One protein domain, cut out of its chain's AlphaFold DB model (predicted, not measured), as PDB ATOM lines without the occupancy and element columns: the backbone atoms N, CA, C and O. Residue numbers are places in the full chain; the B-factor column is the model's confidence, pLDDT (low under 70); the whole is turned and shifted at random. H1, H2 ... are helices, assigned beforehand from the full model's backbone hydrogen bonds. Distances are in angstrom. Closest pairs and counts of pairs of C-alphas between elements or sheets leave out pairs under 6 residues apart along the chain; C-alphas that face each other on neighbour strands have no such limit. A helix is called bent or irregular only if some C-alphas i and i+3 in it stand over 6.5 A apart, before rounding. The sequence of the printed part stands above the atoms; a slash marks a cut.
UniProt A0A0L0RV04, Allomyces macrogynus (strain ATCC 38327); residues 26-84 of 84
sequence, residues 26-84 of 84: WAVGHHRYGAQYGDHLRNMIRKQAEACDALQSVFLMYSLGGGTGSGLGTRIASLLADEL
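This is residues 26 to 84 of the 84 residues of a protein of Allomyces macrogynus (strain ATCC 38327) (UniProt A0A0L0RV04). A long helix, H1, arches along the length of the domain with a sharp bend near its middle, and a nearly stretched-out link, residues 51 to 66, runs back from its far end like the string of a bow. The second helix, H2, starts beside the first arm of the arch, packs on that arm, H1a, and swings away to one side as it runs on. The printed part has 59 residues with two named helices, H1 then H2, and no named strand; the class is all helix. The whole is compact, with a radius of gyration of the C-alphas of 11.8 A, yet elongated, spanning 36 by 20 by 15 A.

H1, residues 26 to 50, was assigned as one helix by its hydrogen bonds but is bent: C-alphas 36 and 39 are 7.8 A apart. Its arm H1a, residues 26 to 36, begins at C-alpha 26 (-55.405, 141.415, 180.971) and is 14.6 A long. Its arm H1b, residues 39 to 50, is 16.1 A long and ends at C-alpha 50 (-26.123, 144.031, 188.385). H2, residues 67 to 83, is 23.8 A long and ends at C-alpha 83 (-33.447, 146.969, 178.934).

H1a and H1b are about perpendicular, at 77 degrees. H1a and H2 touch, the closest C-alphas being those of His 30 and Gly 71, 3.9 A apart. They run the same way at a steep tilt of 55 degrees. H1b and H2 are close but not clearly touching, the closest C-alphas being those of Arg 42 and Leu 79, 7.5 A apart. They run the same way at a steep tilt of 52 degrees. Every O i to N i+4 pair is within hydrogen-bond range in H1b and H2; in H1a 4 of 7 are.

The C-alphas farthest apart, those of Ala 27 and Asp 53, are 36.1 A apart. The link from H1 to H2, 16 residues, is long. The printed part has no cut and ends at the chain's last residue, Leu 84. Its mean pLDDT is 95.3, and no printed residue is under 70.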
ATOM      1  N   TRP A  26     -56.729 141.104 181.516       98.06
ATOM      2  CA  TRP A  26     -55.405 141.415 180.971       98.06
ATOM      3  C   TRP A  26     -55.094 142.914 181.034       98.06
ATOM      4  O   TRP A  26     -54.022 143.295 181.494       98.06
ATOM      5  N   ALA A  27     -56.041 143.774 180.648       98.25
ATOM      6  CA  ALA A  27     -55.833 145.221 180.590       98.25
ATOM      7  C   ALA A  27     -55.575 145.821 181.980       98.25
ATOM      8  O   ALA A  27     -54.760 146.730 182.124       98.25
ATOM      9  N   VAL A  28     -56.215 145.278 183.022       97.81
ATOM     10  CA  VAL A  28     -55.928 145.664 184.412       97.81
ATOM     11  C   VAL A  28     -54.498 145.277 184.793       97.81
ATOM     12  O   VAL A  28     -53.770 146.105 185.341       97.81
ATOM     13  N   GLY A  29     -54.070 144.054 184.471       97.56
ATOM     14  CA  GLY A  29     -52.694 143.618 184.716       97.56
ATOM     15  C   GLY A  29     -51.667 144.465 183.960       97.56
ATOM     16  O   GLY A  29     -50.702 144.935 184.558       97.56
ATOM     17  N   HIS A  30     -51.899 144.702 182.669       97.69
ATOM     18  CA  HIS A  30     -50.946 145.353 181.775       97.69
ATOM     19  C   HIS A  30     -50.890 146.873 181.961       97.69
ATOM     20  O   HIS A  30     -49.817 147.435 182.162       97.69
ATOM     21  N   HIS A  31     -52.037 147.554 181.921       97.12
ATOM     22  CA  HIS A  31     -52.070 149.017 181.928       97.12
ATOM     23  C   HIS A  31     -52.129 149.601 183.334       97.12
ATOM     24  O   HIS A  31     -51.436 150.572 183.614       97.12
ATOM     25  N   ARG A  32     -52.940 149.030 184.232       97.00
ATOM     26  CA  ARG A  32     -53.088 149.583 185.586       97.00
ATOM     27  C   ARG A  32     -51.926 149.160 186.473       97.00
ATOM     28  O   ARG A  32     -51.148 150.003 186.910       97.00
ATOM     29  N   TYR A  33     -51.797 147.862 186.730       96.38
ATOM     30  CA  TYR A  33     -50.754 147.365 187.627       96.38
ATOM     31  C   TYR A  33     -49.368 147.407 186.985       96.38
ATOM     32  O   TYR A  33     -48.397 147.696 187.678       96.38
ATOM     33  N   GLY A  34     -49.272 147.210 185.671       95.44
ATOM     34  CA  GLY A  34     -48.018 147.379 184.944       95.44
ATOM     35  C   GLY A  34     -47.462 148.803 185.000       95.44
ATOM     36  O   GLY A  34     -46.246 148.965 185.071       95.44
ATOM     37  N   ALA A  35     -48.318 149.829 185.035       94.38
ATOM     38  CA  ALA A  35     -47.884 151.202 185.298       94.38
ATOM     39  C   ALA A  35     -47.571 151.420 186.785       94.38
ATOM     40  O   ALA A  35     -46.521 151.956 187.120       94.38
ATOM     41  N   GLN A  36     -48.449 150.959 187.681       95.88
ATOM     42  CA  GLN A  36     -48.305 151.162 189.125       95.88
ATOM     43  C   GLN A  36     -47.030 150.532 189.707       95.88
ATOM     44  O   GLN A  36     -46.406 151.121 190.586       95.88
ATOM     45  N   TYR A  37     -46.662 149.332 189.256       95.12
ATOM     46  CA  TYR A  37     -45.531 148.571 189.795       95.12
ATOM     47  C   TYR A  37     -44.321 148.530 188.856       95.12
ATOM     48  O   TYR A  37     -43.298 147.955 189.226       95.12
ATOM     49  N   GLY A  38     -44.415 149.130 187.666       92.62
ATOM     50  CA  GLY A  38     -43.396 149.030 186.617       92.62
ATOM     51  C   GLY A  38     -42.002 149.452 187.079       92.62
ATOM     52  O   GLY A  38     -41.059 148.680 186.943       92.62
ATOM     53  N   ASP A  39     -41.876 150.628 187.698       93.94
ATOM     54  CA  ASP A  39     -40.579 151.141 188.164       93.94
ATOM     55  C   ASP A  39     -40.003 150.327 189.325       93.94
ATOM     56  O   ASP A  39     -38.787 150.170 189.455       93.94
ATOM     57  N   HIS A  40     -40.867 149.778 190.179       94.81
ATOM     58  CA  HIS A  40     -40.419 148.922 191.268       94.81
ATOM     59  C   HIS A  40     -39.886 147.589 190.728       94.81
ATOM     60  O   HIS A  40     -38.774 147.193 191.073       94.81
ATOM     61  N   LEU A  41     -40.632 146.949 189.821       94.31
ATOM     62  CA  LEU A  41     -40.216 145.718 189.145       94.31
ATOM     63  C   LEU A  41     -38.918 145.920 188.358       94.31
ATOM     64  O   LEU A  41     -38.011 145.098 188.476       94.31
ATOM     65  N   ARG A  42     -38.794 147.041 187.633       94.38
ATOM     66  CA  ARG A  42     -37.560 147.442 186.942       94.38
ATOM     67  C   ARG A  42     -36.366 147.430 187.887       94.38
ATOM     68  O   ARG A  42     -35.353 146.796 187.618       94.38
ATOM     69  N   ASN A  43     -36.494 148.114 189.023       95.12
ATOM     70  CA  ASN A  43     -35.408 148.220 189.990       95.12
ATOM     71  C   ASN A  43     -35.068 146.879 190.651       95.12
ATOM     72  O   ASN A  43     -33.892 146.626 190.903       95.12
ATOM     73  N   MET A  44     -36.058 146.022 190.921       95.69
ATOM     74  CA  MET A  44     -35.807 144.671 191.433       95.69
ATOM     75  C   MET A  44     -34.997 143.843 190.430       95.69
ATOM     76  O   MET A  44     -33.968 143.286 190.800       95.69
ATOM     77  N   ILE A  45     -35.428 143.809 189.163       94.50
ATOM     78  CA  ILE A  45     -34.749 143.069 188.089       94.50
ATOM     79  C   ILE A  45     -33.326 143.598 187.902       94.50
ATOM     80  O   ILE A  45     -32.378 142.815 187.920       94.50
ATOM     81  N   ARG A  46     -33.164 144.924 187.805       95.06
ATOM     82  CA  ARG A  46     -31.859 145.572 187.636       95.06
ATOM     83  C   ARG A  46     -30.881 145.206 188.747       95.06
ATOM     84  O   ARG A  46     -29.755 144.842 188.446       95.06
ATOM     85  N   LYS A  47     -31.305 145.233 190.015       95.56
ATOM     86  CA  LYS A  47     -30.438 144.846 191.143       95.56
ATOM     87  C   LYS A  47     -29.916 143.413 191.024       95.56
ATOM     88  O   LYS A  47     -28.764 143.165 191.350       95.56
ATOM     89  N   GLN A  48     -30.754 142.475 190.575       94.62
ATOM     90  CA  GLN A  48     -30.326 141.083 190.394       94.62
ATOM     91  C   GLN A  48     -29.427 140.923 189.159       94.62
ATOM     92  O   GLN A  48     -28.470 140.156 189.196       94.62
ATOM     93  N   ALA A  49     -29.699 141.674 188.087       95.06
ATOM     94  CA  ALA A  49     -28.854 141.710 186.897       95.06
ATOM     95  C   ALA A  49     -27.458 142.286 187.199       95.06
ATOM     96  O   ALA A  49     -26.462 141.692 186.803       95.06
ATOM     97  N   GLU A  50     -27.378 143.387 187.953       95.31
ATOM     98  CA  GLU A  50     -26.123 144.031 188.385       95.31
ATOM     99  C   GLU A  50     -25.296 143.157 189.343       95.31
ATOM    100  O   GLU A  50     -24.086 143.336 189.444       95.31
ATOM    101  N   ALA A  51     -25.927 142.207 190.040       95.50
ATOM    102  CA  ALA A  51     -25.238 141.245 190.901       95.50
ATOM    103  C   ALA A  51     -24.605 140.076 190.122       95.50
ATOM    104  O   ALA A  51     -23.887 139.269 190.713       95.50
ATOM    105  N   CYS A  52     -24.884 139.953 188.822       96.38
ATOM    106  CA  CYS A  52     -24.305 138.931 187.959       96.38
ATOM    107  C   CYS A  52     -23.049 139.475 187.262       96.38
ATOM    108  O   CYS A  52     -23.117 140.507 186.603       96.38
ATOM    109  N   ASP A  53     -21.934 138.738 187.304       97.50
ATOM    110  CA  ASP A  53     -20.711 139.115 186.571       97.50
ATOM    111  C   ASP A  53     -20.930 139.136 185.044       97.50
ATOM    112  O   ASP A  53     -20.354 139.955 184.328       97.50
ATOM    113  N   ALA A  54     -21.770 138.223 184.541       95.94
ATOM    114  CA  ALA A  54     -22.170 138.137 183.138       95.94
ATOM    115  C   ALA A  54     -23.578 137.528 183.005       95.94
ATOM    116  O   ALA A  54     -23.746 136.305 182.972       95.94
ATOM    117  N   LEU A  55     -24.607 138.376 182.927       96.00
ATOM    118  CA  LEU A  55     -25.986 137.930 182.720       96.00
ATOM    119  C   LEU A  55     -26.179 137.405 181.287       96.00
ATOM    120  O   LEU A  55     -25.976 138.134 180.322       96.00
ATOM    121  N   GLN A  56     -26.595 136.144 181.149       94.88
ATOM    122  CA  GLN A  56     -26.795 135.501 179.840       94.88
ATOM    123  C   GLN A  56     -28.256 135.464 179.390       94.88
ATOM    124  O   GLN A  56     -28.549 135.586 178.204       94.88
ATOM    125  N   SER A  57     -29.175 135.219 180.324       94.31
ATOM    126  CA  SER A  57     -30.588 135.010 180.013       94.31
ATOM    127  C   SER A  57     -31.462 135.215 181.240       94.31
ATOM    128  O   SER A  57     -31.011 135.010 182.367       94.31
ATOM    129  N   VAL A  58     -32.737 135.516 181.004       95.19
ATOM    130  CA  VAL A  58     -33.777 135.581 182.033       95.19
ATOM    131  C   VAL A  58     -34.896 134.609 181.676       95.19
ATOM    132  O   VAL A  58     -35.358 134.569 180.537       95.19
ATOM    133  N   PHE A  59     -35.367 133.849 182.663       96.31
ATOM    134  CA  PHE A  59     -36.547 133.002 182.522       96.31
ATOM    135  C   PHE A  59     -37.760 133.703 183.124       96.31
ATOM    136  O   PHE A  59     -37.858 133.868 184.339       96.31
ATOM    137  N   LEU A  60     -38.702 134.098 182.270       95.94
ATOM    138  CA  LEU A  60     -39.955 134.709 182.696       95.94
ATOM    139  C   LEU A  60     -41.073 133.660 182.707       95.94
ATOM    140  O   LEU A  60     -41.478 133.154 181.663       95.94
ATOM    141  N   MET A  61     -41.592 133.344 183.894       97.75
ATOM    142  CA  MET A  61     -42.644 132.343 184.089       97.75
ATOM    143  C   MET A  61     -43.954 133.011 184.513       97.75
ATOM    144  O   MET A  61     -44.031 133.625 185.576       97.75
ATOM    145  N   TYR A  62     -45.002 132.886 183.696       97.06
ATOM    146  CA  TYR A  62     -46.329 133.438 183.982       97.06
ATOM    147  C   TYR A  62     -47.431 132.666 183.250       97.06
ATOM    148  O   TYR A  62     -47.183 131.972 182.267       97.06
ATOM    149  N   SER A  63     -48.671 132.780 183.731       97.44
ATOM    150  CA  SER A  63     -49.833 132.173 183.077       97.44
ATOM    151  C   SER A  63     -50.415 133.079 181.993       97.44
ATOM    152  O   SER A  63     -50.489 134.294 182.161       97.44
ATOM    153  N   LEU A  64     -50.900 132.484 180.900       96.44
ATOM    154  CA  LEU A  64     -51.544 133.225 179.805       96.44
ATOM    155  C   LEU A  64     -53.045 133.471 180.032       96.44
ATOM    156  O   LEU A  64     -53.589 134.438 179.517       96.44
ATOM    157  N   GLY A  65     -53.721 132.618 180.809       94.94
ATOM    158  CA  GLY A  65     -55.169 132.730 181.035       94.94
ATOM    159  C   GLY A  65     -55.579 133.696 182.154       94.94
ATOM    160  O   GLY A  65     -56.732 134.109 182.214       94.94
ATOM    161  N   GLY A  66     -54.663 134.049 183.062       96.44
ATOM    162  CA  GLY A  66     -54.954 134.919 184.209       96.44
ATOM    163  C   GLY A  66     -54.624 136.383 183.931       96.44
ATOM    164  O   GLY A  66     -53.706 136.672 183.175       96.44
ATOM    165  N   GLY A  67     -55.304 137.325 184.589       97.44
ATOM    166  CA  GLY A  67     -55.133 138.764 184.322       97.44
ATOM    167  C   GLY A  67     -53.774 139.321 184.761       97.44
ATOM    168  O   GLY A  67     -53.154 140.085 184.032       97.44
ATOM    169  N   THR A  68     -53.276 138.900 185.931       97.06
ATOM    170  CA  THR A  68     -51.950 139.320 186.414       97.06
ATOM    171  C   THR A  68     -50.852 138.635 185.614       97.06
ATOM    172  O   THR A  68     -49.970 139.317 185.115       97.06
ATOM    173  N   GLY A  69     -50.933 137.309 185.449       97.31
ATOM    174  CA  GLY A  69     -49.956 136.552 184.669       97.31
ATOM    175  C   GLY A  69     -49.817 137.119 183.259       97.31
ATOM    176  O   GLY A  69     -48.744 137.572 182.892       97.31
ATOM    177  N   SER A  70     -50.911 137.191 182.504       97.81
ATOM    178  CA  SER A  70     -50.867 137.631 181.108       97.81
ATOM    179  C   SER A  70     -50.610 139.134 180.964       97.81
ATOM    180  O   SER A  70     -49.787 139.543 180.146       97.81
ATOM    181  N   GLY A  71     -51.269 139.970 181.769       97.81
ATOM    182  CA  GLY A  71     -51.149 141.422 181.682       97.81
ATOM    183  C   GLY A  71     -49.806 141.936 182.191       97.81
ATOM    184  O   GLY A  71     -49.060 142.575 181.451       97.81
ATOM    185  N   LEU A  72     -49.464 141.623 183.443       96.75
ATOM    186  CA  LEU A  72     -48.198 142.058 184.034       96.75
ATOM    187  C   LEU A  72     -47.011 141.296 183.432       96.75
ATOM    188  O   LEU A  72     -45.967 141.898 183.206       96.75
ATOM    189  N   GLY A  73     -47.173 140.008 183.107       97.06
ATOM    190  CA  GLY A  73     -46.128 139.217 182.453       97.06
ATOM    191  C   GLY A  73     -45.739 139.783 181.091       97.06
ATOM    192  O   GLY A  73     -44.555 139.965 180.836       97.06
ATOM    193  N   THR A  74     -46.705 140.173 180.250       97.19
ATOM    194  CA  THR A  74     -46.387 140.847 178.973       97.19
ATOM    195  C   THR A  74     -45.727 142.208 179.179       97.19
ATOM    196  O   THR A  74     -44.795 142.538 178.454       97.19
ATOM    197  N   ARG A  75     -46.137 142.980 180.195       96.06
ATOM    198  CA  ARG A  75     -45.474 144.249 180.536       96.06
ATOM    199  C   ARG A  75     -44.015 144.044 180.956       96.06
ATOM    200  O   ARG A  75     -43.160 144.817 180.536       96.06
ATOM    201  N   ILE A  76     -43.736 143.020 181.765       96.50
ATOM    202  CA  ILE A  76     -42.373 142.664 182.186       96.50
ATOM    203  C   ILE A  76     -41.564 142.148 180.993       96.50
ATOM    204  O   ILE A  76     -40.407 142.520 180.854       96.50
ATOM    205  N   ALA A  77     -42.158 141.342 180.111       96.44
ATOM    206  CA  ALA A  77     -41.483 140.868 178.906       96.44
ATOM    207  C   ALA A  77     -41.019 142.033 178.016       96.44
ATOM    208  O   ALA A  77     -39.874 142.036 177.581       96.44
ATOM    209  N   SER A  78     -41.874 143.041 177.799       95.06
ATOM    210  CA  SER A  78     -41.485 144.258 177.072       95.06
ATOM    211  C   SER A  78     -40.370 145.020 177.782       95.06
ATOM    212  O   SER A  78     -39.408 145.414 177.144       95.06
ATOM    213  N   LEU A  79     -40.465 145.171 179.106       93.75
ATOM    214  CA  LEU A  79     -39.434 145.825 179.911       93.75
ATOM    215  C   LEU A  79     -38.071 145.136 179.755       93.75
ATOM    216  O   LEU A  79     -37.075 145.805 179.517       93.75
ATOM    217  N   LEU A  80     -38.038 143.805 179.857       94.56
ATOM    218  CA  LEU A  80     -36.815 143.022 179.686       94.56
ATOM    219  C   LEU A  80     -36.251 143.166 178.270       94.56
ATOM    220  O   LEU A  80     -35.049 143.312 178.135       94.56
ATOM    221  N   ALA A  81     -37.101 143.156 177.240       93.94
ATOM    222  CA  ALA A  81     -36.665 143.319 175.853       93.94
ATOM    223  C   ALA A  81     -36.118 144.724 175.539       93.94
ATOM    224  O   ALA A  81     -35.323 144.872 174.616       93.94
ATOM    225  N   ASP A  82     -36.561 145.746 176.277       90.44
ATOM    226  CA  ASP A  82     -36.097 147.126 176.109       90.44
ATOM    227  C   ASP A  82     -34.801 147.417 176.897       90.44
ATOM    228  O   ASP A  82     -34.071 148.346 176.551       90.44
ATOM    229  N   GLU A  83     -34.533 146.677 177.981       83.38
ATOM    230  CA  GLU A  83     -33.447 146.969 178.934       83.38
ATOM    231  C   GLU A  83     -32.297 145.959 178.963       83.38
ATOM    232  O   GLU A  83     -31.223 146.313 179.457       83.38
ATOM    233  N   LEU A  84     -32.508 144.728 178.490       76.75
ATOM    234  CA  LEU A  84     -31.504 143.656 178.433       76.75
ATOM    235  C   LEU A  84     -31.193 143.284 176.983       76.75
ATOM    236  O   LEU A  84     -29.997 143.050 176.702       76.75
TER     237      LEU A  84